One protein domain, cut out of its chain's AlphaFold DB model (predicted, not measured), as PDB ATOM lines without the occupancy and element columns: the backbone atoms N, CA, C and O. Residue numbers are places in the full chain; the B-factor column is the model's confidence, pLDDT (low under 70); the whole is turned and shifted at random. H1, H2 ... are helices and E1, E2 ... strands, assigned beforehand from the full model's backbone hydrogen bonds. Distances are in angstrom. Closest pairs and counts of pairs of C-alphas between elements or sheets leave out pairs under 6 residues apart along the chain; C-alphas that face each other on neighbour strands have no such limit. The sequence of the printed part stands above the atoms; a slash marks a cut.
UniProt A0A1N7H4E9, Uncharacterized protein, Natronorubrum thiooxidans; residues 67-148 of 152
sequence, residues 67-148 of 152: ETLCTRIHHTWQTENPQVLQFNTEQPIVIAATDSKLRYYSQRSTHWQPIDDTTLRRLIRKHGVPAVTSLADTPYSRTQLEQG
ATOM      1  N   GLU A  67     -35.129 -31.228 -17.389       88.25
ATOM      2  CA  GLU A  67     -36.592 -31.222 -17.479       88.25
ATOM      3  C   GLU A  67     -37.226 -30.684 -16.188       88.25
ATOM      4  O   GLU A  67     -38.010 -29.742 -16.241       88.25
ATOM      5  N   THR A  68     -36.793 -31.189 -15.025       89.75
ATOM      6  CA  THR A  68     -37.261 -30.712 -13.712       89.75
ATOM      7  C   THR A  68     -37.011 -29.211 -13.536       89.75
ATOM      8  O   THR A  68     -37.866 -28.479 -13.033       89.75
ATOM      9  N   LEU A  69     -35.836 -28.739 -13.960       91.44
ATOM     10  CA  LEU A  69     -35.463 -27.326 -13.897       91.44
ATOM     11  C   LEU A  69     -36.316 -26.465 -14.839       91.44
ATOM     12  O   LEU A  69     -36.801 -25.411 -14.429       91.44
ATOM     13  N   CYS A  70     -36.555 -26.925 -16.067       89.31
ATOM     14  CA  CYS A  70     -37.401 -26.245 -17.046       89.31
ATOM     15  C   CYS A  70     -38.857 -26.151 -16.572       89.31
ATOM     16  O   CYS A  70     -39.446 -25.072 -16.629       89.31
ATOM     17  N   THR A  71     -39.426 -27.236 -16.035       89.75
ATOM     18  CA  THR A  71     -40.777 -27.234 -15.450       89.75
ATOM     19  C   THR A  71     -40.898 -26.208 -14.327       89.75
ATOM     20  O   THR A  71     -41.907 -25.505 -14.234       89.75
ATOM     21  N   ARG A  72     -39.855 -26.076 -13.496       90.88
ATOM     22  CA  ARG A  72     -39.842 -25.134 -12.373       90.88
ATOM     23  C   ARG A  72     -39.936 -23.678 -12.821       90.88
ATOM     24  O   ARG A  72     -40.667 -22.918 -12.201       90.88
ATOM     25  N   ILE A  73     -39.250 -23.296 -13.897       91.38
ATOM     26  CA  ILE A  73     -39.267 -21.906 -14.380       91.38
ATOM     27  C   ILE A  73     -40.461 -21.584 -15.295       91.38
ATOM     28  O   ILE A  73     -40.820 -20.415 -15.434       91.38
ATOM     29  N   HIS A  74     -41.111 -22.600 -15.873       89.00
ATOM     30  CA  HIS A  74     -42.113 -22.482 -16.943       89.00
ATOM     31  C   HIS A  74     -43.262 -21.497 -16.677       89.00
ATOM     32  O   HIS A  74     -43.723 -20.813 -17.585       89.00
ATOM     33  N   HIS A  75     -43.746 -21.426 -15.441       84.94
ATOM     34  CA  HIS A  75     -44.909 -20.617 -15.057       84.94
ATOM     35  C   HIS A  75     -44.523 -19.356 -14.273       84.94
ATOM     36  O   HIS A  75     -45.384 -18.640 -13.771       84.94
ATOM     37  N   THR A  76     -43.225 -19.075 -14.152       89.75
ATOM     38  CA  THR A  76     -42.736 -17.979 -13.308       89.75
ATOM     39  C   THR A  76     -42.578 -16.670 -14.075       89.75
ATOM     40  O   THR A  76     -42.534 -15.612 -13.451       89.75
ATOM     41  N   TRP A  77     -42.557 -16.704 -15.416       89.00
ATOM     42  CA  TRP A  77     -42.254 -15.522 -16.230       89.00
ATOM     43  C   TRP A  77     -43.208 -14.346 -16.006       89.00
ATOM     44  O   TRP A  77     -42.764 -13.203 -16.020       89.00
ATOM     45  N   GLN A  78     -44.492 -14.612 -15.749       85.81
ATOM     46  CA  GLN A  78     -45.523 -13.582 -15.557       85.81
ATOM     47  C   GLN A  78     -45.552 -12.981 -14.138       85.81
ATOM     48  O   GLN A  78     -46.297 -12.040 -13.889       85.81
ATOM     49  N   THR A  79     -44.765 -13.512 -13.198       87.38
ATOM     50  CA  THR A  79     -44.720 -13.019 -11.807       87.38
ATOM     51  C   THR A  79     -43.899 -11.731 -11.684       87.38
ATOM     52  O   THR A  79     -43.252 -11.317 -12.639       87.38
ATOM     53  N   GLU A  80     -43.868 -11.060 -10.532       85.50
ATOM     54  CA  GLU A  80     -43.034  -9.852 -10.372       85.50
ATOM     55  C   GLU A  80     -41.532 -10.152 -10.473       85.50
ATOM     56  O   GLU A  80     -40.785  -9.364 -11.052       85.50
ATOM     57  N   ASN A  81     -41.103 -11.319  -9.986       87.00
ATOM     58  CA  ASN A  81     -39.708 -11.744  -9.999       87.00
ATOM     59  C   ASN A  81     -39.593 -13.164 -10.583       87.00
ATOM     60  O   ASN A  81     -39.731 -14.149  -9.853       87.00
ATOM     61  N   PRO A  82     -39.409 -13.287 -11.908       91.81
ATOM     62  CA  PRO A  82     -39.453 -14.568 -12.587       91.81
ATOM     63  C   PRO A  82     -38.191 -15.370 -12.287       91.81
ATOM     64  O   PRO A  82     -37.102 -14.816 -12.128       91.81
ATOM     65  N   GLN A  83     -38.329 -16.691 -12.254       94.06
ATOM     66  CA  GLN A  83     -37.193 -17.581 -12.084       94.06
ATOM     67  C   GLN A  83     -36.597 -17.938 -13.441       94.06
ATOM     68  O   GLN A  83     -37.307 -18.148 -14.426       94.06
ATOM     69  N   VAL A  84     -35.275 -18.031 -13.484       93.62
ATOM     70  CA  VAL A  84     -34.504 -18.345 -14.684       93.62
ATOM     71  C   VAL A  84     -33.430 -19.380 -14.365       93.62
ATOM     72  O   VAL A  84     -33.034 -19.550 -13.212       93.62
ATOM     73  N   LEU A  85     -32.957 -20.095 -15.384       93.75
ATOM     74  CA  LEU A  85     -31.804 -20.983 -15.256       93.75
ATOM     75  C   LEU A  85     -30.536 -20.202 -15.581       93.75
ATOM     76  O   LEU A  85     -30.402 -19.690 -16.688       93.75
ATOM     77  N   GLN A  86     -29.596 -20.136 -14.648       92.81
ATOM     78  CA  GLN A  86     -28.314 -19.466 -14.836       92.81
ATOM     79  C   GLN A  86     -27.175 -20.485 -14.876       92.81
ATOM     80  O   GLN A  86     -26.985 -21.265 -13.941       92.81
ATOM     81  N   PHE A  87     -26.367 -20.437 -15.932       90.69
ATOM     82  CA  PHE A  87     -25.045 -21.057 -15.929       90.69
ATOM     83  C   PHE A  87     -24.056 -20.124 -15.238       90.69
ATOM     84  O   PHE A  87     -23.966 -18.941 -15.580       90.69
ATOM     85  N   ASN A  88     -23.314 -20.659 -14.269       80.50
ATOM     86  CA  ASN A  88     -22.331 -19.887 -13.524       80.50
ATOM     87  C   ASN A  88     -21.026 -19.780 -14.328       80.50
ATOM     88  O   ASN A  88     -20.140 -20.626 -14.238       80.50
ATOM     89  N   THR A  89     -20.959 -18.767 -15.184       82.12
ATOM     90  CA  THR A  89     -19.832 -18.458 -16.071       82.12
ATOM     91  C   THR A  89     -19.390 -17.012 -15.861       82.12
ATOM     92  O   THR A  89     -20.184 -16.203 -15.390       82.12
ATOM     93  N   GLU A  90     -18.160 -16.658 -16.260       78.69
ATOM     94  CA  GLU A  90     -17.648 -15.270 -16.176       78.69
ATOM     95  C   GLU A  90     -18.617 -14.243 -16.783       78.69
ATOM     96  O   GLU A  90     -18.800 -13.150 -16.256       78.69
ATOM     97  N   GLN A  91     -19.277 -14.624 -17.879       81.50
ATOM     98  CA  GLN A  91     -20.423 -13.918 -18.445       81.50
ATOM     99  C   GLN A  91     -21.645 -14.830 -18.308       81.50
ATOM    100  O   GLN A  91     -21.726 -15.799 -19.069       81.50
ATOM    101  N   PRO A  92     -22.561 -14.589 -17.353       84.69
ATOM    102  CA  PRO A  92     -23.664 -15.501 -17.072       84.69
ATOM    103  C   PRO A  92     -24.533 -15.747 -18.303       84.69
ATOM    104  O   PRO A  92     -24.935 -14.806 -18.992       84.69
ATOM    105  N   ILE A  93     -24.846 -17.011 -18.573       90.00
ATOM    106  CA  ILE A  93     -25.846 -17.384 -19.578       90.00
ATOM    107  C   ILE A  93     -27.142 -17.664 -18.833       90.00
ATOM    108  O   ILE A  93     -27.154 -18.492 -17.922       90.00
ATOM    109  N   VAL A  94     -28.218 -16.985 -19.220       91.44
ATOM    110  CA  VAL A  94     -29.525 -17.095 -18.569       91.44
ATOM    111  C   VAL A  94     -30.538 -17.679 -19.542       91.44
ATOM    112  O   VAL A  94     -30.605 -17.254 -20.691       91.44
ATOM    113  N   ILE A  95     -31.325 -18.651 -19.090       91.75
ATOM    114  CA  ILE A  95     -32.429 -19.256 -19.835       91.75
ATOM    115  C   ILE A  95     -33.731 -18.964 -19.103       91.75
ATOM    116  O   ILE A  95     -33.880 -19.284 -17.925       91.75
ATOM    117  N   ALA A  96     -34.685 -18.399 -19.828       90.56
ATOM    118  CA  ALA A  96     -36.041 -18.165 -19.366       90.56
ATOM    119  C   ALA A  96     -37.025 -19.023 -20.167       90.56
ATOM    120  O   ALA A  96     -36.755 -19.406 -21.308       90.56
ATOM    121  N   ALA A  97     -38.174 -19.308 -19.567       89.31
ATOM    122  CA  ALA A  97     -39.282 -19.984 -20.221       89.31
ATOM    123  C   ALA A  97     -40.401 -18.968 -20.444       89.31
ATOM    124  O   ALA A  97     -41.001 -18.500 -19.479       89.31
ATOM    125  N   THR A  98     -40.673 -18.622 -21.701       82.88
ATOM    126  CA  THR A  98     -41.743 -17.689 -22.078       82.88
ATOM    127  C   THR A  98     -42.677 -18.323 -23.080       82.88
ATOM    128  O   THR A  98     -42.228 -18.966 -24.026       82.88
ATOM    129  N   ASP A  99     -43.984 -18.191 -22.857       76.25
ATOM    130  CA  ASP A  99     -45.017 -18.792 -23.711       76.25
ATOM    131  C   ASP A  99     -44.752 -20.277 -24.016       76.25
ATOM    132  O   ASP A  99     -44.933 -20.759 -25.134       76.25
ATOM    133  N   SER A 100     -44.278 -21.014 -23.008       72.62
ATOM    134  CA  SER A 100     -43.886 -22.428 -23.107       72.62
ATOM    135  C   SER A 100     -42.686 -22.730 -24.019       72.62
ATOM    136  O   SER A 100     -42.462 -23.878 -24.401       72.62
ATOM    137  N   LYS A 101     -41.881 -21.719 -24.365       83.00
ATOM    138  CA  LYS A 101     -40.641 -21.851 -25.137       83.00
ATOM    139  C   LYS A 101     -39.443 -21.415 -24.306       83.00
ATOM    140  O   LYS A 101     -39.469 -20.382 -23.643       83.00
ATOM    141  N   LEU A 102     -38.366 -22.192 -24.376       88.31
ATOM    142  CA  LEU A 102     -37.101 -21.817 -23.757       88.31
ATOM    143  C   LEU A 102     -36.366 -20.825 -24.656       88.31
ATOM    144  O   LEU A 102     -36.188 -21.054 -25.856       88.31
ATOM    145  N   ARG A 103     -35.910 -19.732 -24.055       87.69
ATOM    146  CA  ARG A 103     -35.066 -18.736 -24.706       87.69
ATOM    147  C   ARG A 103     -33.860 -18.456 -23.839       87.69
ATOM    148  O   ARG A 103     -33.981 -18.391 -22.618       87.69
ATOM    149  N   TYR A 104     -32.704 -18.282 -24.465       88.31
ATOM    150  CA  TYR A 104     -31.476 -17.959 -23.754       88.31
ATOM    151  C   TYR A 104     -30.973 -16.561 -24.100       88.31
ATOM    152  O   TYR A 104     -31.234 -16.027 -25.180       88.31
ATOM    153  N   TYR A 105     -30.247 -15.982 -23.154       86.12
ATOM    154  CA  TYR A 105     -29.572 -14.704 -23.272       86.12
ATOM    155  C   TYR A 105     -28.142 -14.823 -22.751       86.12
ATOM    156  O   TYR A 105     -27.856 -15.531 -21.783       86.12
ATOM    157  N   SER A 106     -27.227 -14.128 -23.416       84.19
ATOM    158  CA  SER A 106     -25.826 -14.021 -23.015       84.19
ATOM    159  C   SER A 106     -25.284 -12.687 -23.507       84.19
ATOM    160  O   SER A 106     -25.757 -12.191 -24.520       84.19
ATOM    161  N   GLN A 107     -24.241 -12.134 -22.890       76.88
ATOM    162  CA  GLN A 107     -23.654 -10.867 -23.363       76.88
ATOM    163  C   GLN A 107     -23.241 -10.871 -24.848       76.88
ATOM    164  O   GLN A 107     -23.219  -9.821 -25.481       76.88
ATOM    165  N   ARG A 108     -22.927 -12.041 -25.420       73.44
ATOM    166  CA  ARG A 108     -22.572 -12.186 -26.843       73.44
ATOM    167  C   ARG A 108     -23.778 -12.216 -27.779       73.44
ATOM    168  O   ARG A 108     -23.618 -12.009 -28.975       73.44
ATOM    169  N   SER A 109     -24.960 -12.518 -27.252       68.38
ATOM    170  CA  SER A 109     -26.216 -12.518 -27.988       68.38
ATOM    171  C   SER A 109     -27.115 -11.477 -27.343       68.38
ATOM    172  O   SER A 109     -27.822 -11.755 -26.381       68.38
ATOM    173  N   THR A 110     -27.053 -10.254 -27.862       67.19
ATOM    174  CA  THR A 110     -27.810  -9.099 -27.355       67.19
ATOM    175  C   THR A 110     -29.321  -9.210 -27.596       67.19
ATOM    176  O   THR A 110     -30.036  -8.232 -27.424       67.19
ATOM    177  N   HIS A 111     -29.815 -10.378 -28.020       71.06
ATOM    178  CA  HIS A 111     -31.219 -10.639 -28.314       71.06
ATOM    179  C   HIS A 111     -31.604 -12.037 -27.833       71.06
ATOM    180  O   HIS A 111     -30.777 -12.947 -27.773       71.06
ATOM    181  N   TRP A 112     -32.883 -12.218 -27.522       78.69
ATOM    182  CA  TRP A 112     -33.417 -13.465 -26.996       78.69
ATOM    183  C   TRP A 112     -33.524 -14.523 -28.088       78.69
ATOM    184  O   TRP A 112     -34.354 -14.421 -28.991       78.69
ATOM    185  N   GLN A 113     -32.701 -15.561 -27.999       81.44
ATOM    186  CA  GLN A 113     -32.688 -16.622 -28.998       81.44
ATOM    187  C   GLN A 113     -33.459 -17.838 -28.481       81.44
ATOM    188  O   GLN A 113     -33.287 -18.206 -27.313       81.44
ATOM    189  N   PRO A 114     -34.294 -18.489 -29.315       86.62
ATOM    190  CA  PRO A 114     -34.816 -19.802 -28.968       86.62
ATOM    191  C   PRO A 114     -33.635 -20.744 -28.718       86.62
ATOM    192  O   PRO A 114     -32.661 -20.740 -29.473       86.62
ATOM    193  N   ILE A 115     -33.708 -21.531 -27.648       88.00
ATOM    194  CA  ILE A 115     -32.713 -22.567 -27.378       88.00
ATOM    195  C   ILE A 115     -33.323 -23.931 -27.674       88.00
ATOM    196  O   ILE A 115     -34.376 -24.281 -27.146       88.00
ATOM    197  N   ASP A 116     -32.661 -24.689 -28.541       87.19
ATOM    198  CA  ASP A 116     -33.006 -26.081 -28.786       87.19
ATOM    199  C   ASP A 116     -32.328 -27.010 -27.763       87.19
ATOM    200  O   ASP A 116     -31.376 -26.643 -27.065       87.19
ATOM    201  N   ASP A 117     -32.824 -28.245 -27.673       84.50
ATOM    202  CA  ASP A 117     -32.291 -29.253 -26.748       84.50
ATOM    203  C   ASP A 117     -30.798 -29.536 -27.011       84.50
ATOM    204  O   ASP A 117     -30.009 -29.701 -26.082       84.50
ATOM    205  N   THR A 118     -30.371 -29.497 -28.276       86.56
ATOM    206  CA  THR A 118     -28.972 -29.696 -28.679       86.56
ATOM    207  C   THR A 118     -28.047 -28.634 -28.080       86.56
ATOM    208  O   THR A 118     -27.012 -28.960 -27.488       86.56
ATOM    209  N   THR A 119     -28.409 -27.356 -28.204       87.88
ATOM    210  CA  THR A 119     -27.637 -26.236 -27.658       87.88
ATOM    211  C   THR A 119     -27.645 -26.277 -26.139       87.88
ATOM    212  O   THR A 119     -26.593 -26.106 -25.518       87.88
ATOM    213  N   LEU A 120     -28.791 -26.587 -25.530       87.94
ATOM    214  CA  LEU A 120     -28.914 -26.733 -24.085       87.94
ATOM    215  C   LEU A 120     -27.990 -27.831 -23.542       87.94
ATOM    216  O   LEU A 120     -27.201 -27.581 -22.630       87.94
ATOM    217  N   ARG A 121     -27.993 -29.020 -24.154       86.19
ATOM    218  CA  ARG A 121     -27.078 -30.118 -23.794       86.19
ATOM    219  C   ARG A 121     -25.614 -29.732 -23.976       86.19
ATOM    220  O   ARG A 121     -24.776 -30.089 -23.147       86.19
ATOM    221  N   ARG A 122     -25.285 -28.976 -25.029       87.69
ATOM    222  CA  ARG A 122     -23.924 -28.464 -25.247       87.69
ATOM    223  C   ARG A 122     -23.496 -27.514 -24.127       87.69
ATOM    224  O   ARG A 122     -22.359 -27.622 -23.661       87.69
ATOM    225  N   LEU A 123     -24.378 -26.614 -23.690       89.12
ATOM    226  CA  LEU A 123     -24.112 -25.725 -22.557       89.12
ATOM    227  C   LEU A 123     -23.907 -26.523 -21.270       89.12
ATOM    228  O   LEU A 123     -22.913 -26.293 -20.589       89.12
ATOM    229  N   ILE A 124     -24.756 -27.515 -20.989       88.88
ATOM    230  CA  ILE A 124     -24.631 -28.363 -19.792       88.88
ATOM    231  C   ILE A 124     -23.317 -29.142 -19.791       88.88
ATOM    232  O   ILE A 124     -22.605 -29.169 -18.789       88.88
ATOM    233  N   ARG A 125     -22.931 -29.725 -20.928       85.44
ATOM    234  CA  ARG A 125     -21.652 -30.435 -21.047       85.44
ATOM    235  C   ARG A 125     -20.457 -29.521 -20.777       85.44
ATOM    236  O   ARG A 125     -19.457 -29.974 -20.227       85.44
ATOM    237  N   LYS A 126     -20.547 -28.252 -21.185       88.06
ATOM    238  CA  LYS A 126     -19.459 -27.279 -21.064       88.06
ATOM    239  C   LYS A 126     -19.401 -26.614 -19.685       88.06
ATOM    240  O   LYS A 126     -18.313 -26.397 -19.168       88.06
ATOM    241  N   HIS A 127     -20.551 -26.278 -19.116       88.06
ATOM    242  CA  HIS A 127     -20.671 -25.392 -17.956       88.06
ATOM    243  C   HIS A 127     -21.310 -26.062 -16.733       88.06
ATOM    244  O   HIS A 127     -21.370 -25.452 -15.673       88.06
ATOM    245  N   GLY A 128     -21.747 -27.316 -16.854       87.06
ATOM    246  CA  GLY A 128     -22.521 -28.007 -15.828       87.06
ATOM    247  C   GLY A 128     -24.004 -27.646 -15.861       87.06
ATOM    248  O   GLY A 128     -24.461 -26.895 -16.716       87.06
ATOM    249  N   VAL A 129     -24.781 -28.233 -14.953       88.06
ATOM    250  CA  VAL A 129     -26.224 -27.964 -14.854       88.06
ATOM    251  C   VAL A 129     -26.445 -26.542 -14.341       88.06
ATOM    252  O   VAL A 129     -25.802 -26.164 -13.360       88.06
ATOM    253  N   PRO A 130     -27.342 -25.760 -14.962       91.44
ATOM    254  CA  PRO A 130     -27.623 -24.413 -14.502       91.44
ATOM    255  C   PRO A 130     -28.395 -24.429 -13.176       91.44
ATOM    256  O   PRO A 130     -29.172 -25.345 -12.898       91.44
ATOM    257  N   ALA A 131     -28.212 -23.393 -12.365       90.50
ATOM    258  CA  ALA A 131     -28.976 -23.200 -11.138       90.50
ATOM    259  C   ALA A 131     -30.272 -22.429 -11.422       90.50
ATOM    260  O   ALA A 131     -30.295 -21.558 -12.291       90.50
ATOM    261  N   VAL A 132     -31.339 -22.716 -10.671       92.50
ATOM    262  CA  VAL A 132     -32.523 -21.842 -10.651       92.50
ATOM    263  C   VAL A 132     -32.193 -20.625  -9.805       92.50
ATOM    264  O   VAL A 132     -31.842 -20.774  -8.637       92.50
ATOM    265  N   THR A 133     -32.336 -19.443 -10.385       93.00
ATOM    266  CA  THR A 133     -32.125 -18.163  -9.710       93.00
ATOM    267  C   THR A 133     -33.263 -17.207 -10.032       93.00
ATOM    268  O   THR A 133     -34.028 -17.436 -10.974       93.00
ATOM    269  N   SER A 134     -33.385 -16.139  -9.256       92.19
ATOM    270  CA  SER A 134     -34.301 -15.063  -9.594       92.19
ATOM    271  C   SER A 134     -33.705 -14.175 -10.677       92.19
ATOM    272  O   SER A 134     -32.507 -13.904 -10.657       92.19
ATOM    273  N   LEU A 135     -34.521 -13.678 -11.608       90.25
ATOM    274  CA  LEU A 135     -34.035 -12.769 -12.650       90.25
ATOM    275  C   LEU A 135     -33.397 -11.508 -12.048       90.25
ATOM    276  O   LEU A 135     -32.378 -11.054 -12.560       90.25
ATOM    277  N   ALA A 136     -33.945 -10.998 -10.941       90.12
ATOM    278  CA  ALA A 136     -33.388  -9.857 -10.212       90.12
ATOM    279  C   ALA A 136     -31.966 -10.093  -9.664       90.12
ATOM    280  O   ALA A 136     -31.238  -9.126  -9.455       90.12
ATOM    281  N   ASP A 137     -31.564 -11.353  -9.463       90.25
ATOM    282  CA  ASP A 137     -30.220 -11.726  -8.999       90.25
ATOM    283  C   ASP A 137     -29.231 -11.906 -10.166       90.25
ATOM    284  O   ASP A 137     -28.054 -12.212  -9.969       90.25
ATOM    285  N   THR A 138     -29.702 -11.736 -11.402       88.00
ATOM    286  CA  THR A 138     -28.880 -11.792 -12.612       88.00
ATOM    287  C   THR A 138     -28.538 -10.380 -13.097       88.00
ATOM    288  O   THR A 138     -29.247  -9.426 -12.783       88.00
ATOM    289  N   PRO A 139     -27.492 -10.206 -13.928       86.31
ATOM    290  CA  PRO A 139     -27.169  -8.901 -14.508       86.31
ATOM    291  C   PRO A 139     -28.143  -8.445 -15.615       86.31
ATOM    292  O   PRO A 139     -27.855  -7.465 -16.301       86.31
ATOM    293  N   TYR A 140     -29.253  -9.157 -15.841       85.31
ATOM    294  CA  TYR A 140     -30.179  -8.916 -16.947       85.31
ATOM    295  C   TYR A 140     -31.563  -8.508 -16.444       85.31
ATOM    296  O   TYR A 140     -32.052  -9.024 -15.441       85.31
ATOM    297  N   SER A 141     -32.227  -7.608 -17.170       84.31
ATOM    298  CA  SER A 141     -33.595  -7.184 -16.861       84.31
ATOM    299  C   SER A 141     -34.634  -7.869 -17.749       84.31
ATOM    300  O   SER A 141     -34.354  -8.262 -18.882       84.31
ATOM    301  N   ARG A 142     -35.879  -7.960 -17.261       84.50
ATOM    302  CA  ARG A 142     -37.016  -8.479 -18.044       84.50
ATOM    303  C   ARG A 142     -37.162  -7.740 -19.375       84.50
ATOM    304  O   ARG A 142     -37.321  -8.375 -20.407       84.50
ATOM    305  N   THR A 143     -37.026  -6.417 -19.357       80.62
ATOM    306  CA  THR A 143     -37.149  -5.573 -20.549       80.62
ATOM    307  C   THR A 143     -36.054  -5.853 -21.579       80.62
ATOM    308  O   THR A 143     -36.359  -5.934 -22.761       80.62
ATOM    309  N   GLN A 144     -34.801  -6.067 -21.158       74.62
ATOM    310  CA  GLN A 144     -33.715  -6.462 -22.073       74.62
ATOM    311  C   GLN A 144     -33.990  -7.815 -22.737       74.62
ATOM    312  O   GLN A 144     -33.647  -8.023 -23.898       74.62
ATOM    313  N   LEU A 145     -34.617  -8.729 -21.996       72.88
ATOM    314  CA  LEU A 145     -34.995 -10.043 -22.499       72.88
ATOM    315  C   LEU A 145     -36.189  -9.948 -23.471       72.88
ATOM    316  O   LEU A 145     -36.152 -10.552 -24.540       72.88
ATOM    317  N   GLU A 146     -37.199  -9.130 -23.168       74.38
ATOM    318  CA  GLU A 146     -38.403  -8.940 -23.996       74.38
ATOM    319  C   GLU A 146     -38.161  -8.112 -25.270       74.38
ATOM    320  O   GLU A 146     -38.757  -8.399 -26.308       74.38
ATOM    321  N   GLN A 147     -37.255  -7.130 -25.236       65.00
ATOM    322  CA  GLN A 147     -36.937  -6.258 -26.379       65.00
ATOM    323  C   GLN A 147     -36.250  -6.986 -27.551       65.00
ATOM    324  O   GLN A 147     -36.118  -6.417 -28.629       65.00
ATOM    325  N   GLY A 148     -35.849  -8.249 -27.373       52.44
ATOM    326  CA  GLY A 148     -35.285  -9.101 -28.424       52.44
ATOM    327  C   GLY A 148     -36.308  -9.900 -29.247       52.44
ATOM    328  O   GLY A 148     -35.916 -10.884 -29.878       52.44
TER     329      GLY A 148
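This is residues 67 to 148 of the 152 residues of an uncharacterized protein of Natronorubrum thiooxidans (UniProt A0A1N7H4E9). A strongly twisted sheet of five antiparallel strands has three helices set round it: H1 packs along inner strand E1, short H3 packs over edge strand E4, and H2 comes nearest with its last residue, His 127, near the end of E1. The printed part has 82 residues, with named elements in the order H1, E1, E2, E3, E4, H2, E5, H3; the class is mixed, helices and strands. The sheet's order is E4, E3, E2, E1, E5, and E1 to E4 form a meander, each strand the antiparallel neighbour of the one before. The whole is compact and rounded, with a radius of gyration of the C-alphas of 11.4 A and spans of 31 by 26 by 21 A.

E2, residues 93 to 98, and E3, residues 101 to 106, form a hairpin, with N 96 and O 103 within hydrogen-bond range at 2.9 A. E1, residues 83 to 87, forms a hairpin with E2, N 95 to O 85 being 2.8 A. E4, residues 109 to 114, forms one with E3, N 104 to O 113 being 2.9 A. E5, residues 131 to 134, is antiparallel to E1, N 86 to O 131 being 2.8 A. H1, residues 67 to 73, is on the sheet at a height of 7.7 A; its closest C-alphas to E1 are Ile 73 and Gln 83, 5.3 A. H3, residues 142 to 146, lies over E4; the closest C-alphas, Trp 112 and Leu 145, are 5.9 A apart. H2, residues 117 to 127, is on the sheet, and the three helices are apart from each other. In H1, H2 and H3 every O i to N i+4 pair is within hydrogen-bond range.

H1 begins at C-alpha 67 (-36.592, -31.222, -17.479), and H3 ends at C-alpha 146 (-38.403, -8.940, -23.996). E3 spans 16.9 A, E2 16.1 A and H2 15.1 A.

The farthest C-alphas, Glu 80 and Arg 125, are 31.5 A apart. The printed part has no cut and no long link. Mean pLDDT of the printed part is 85.2; residues 109 to 110 and 147 to 148 are under 70.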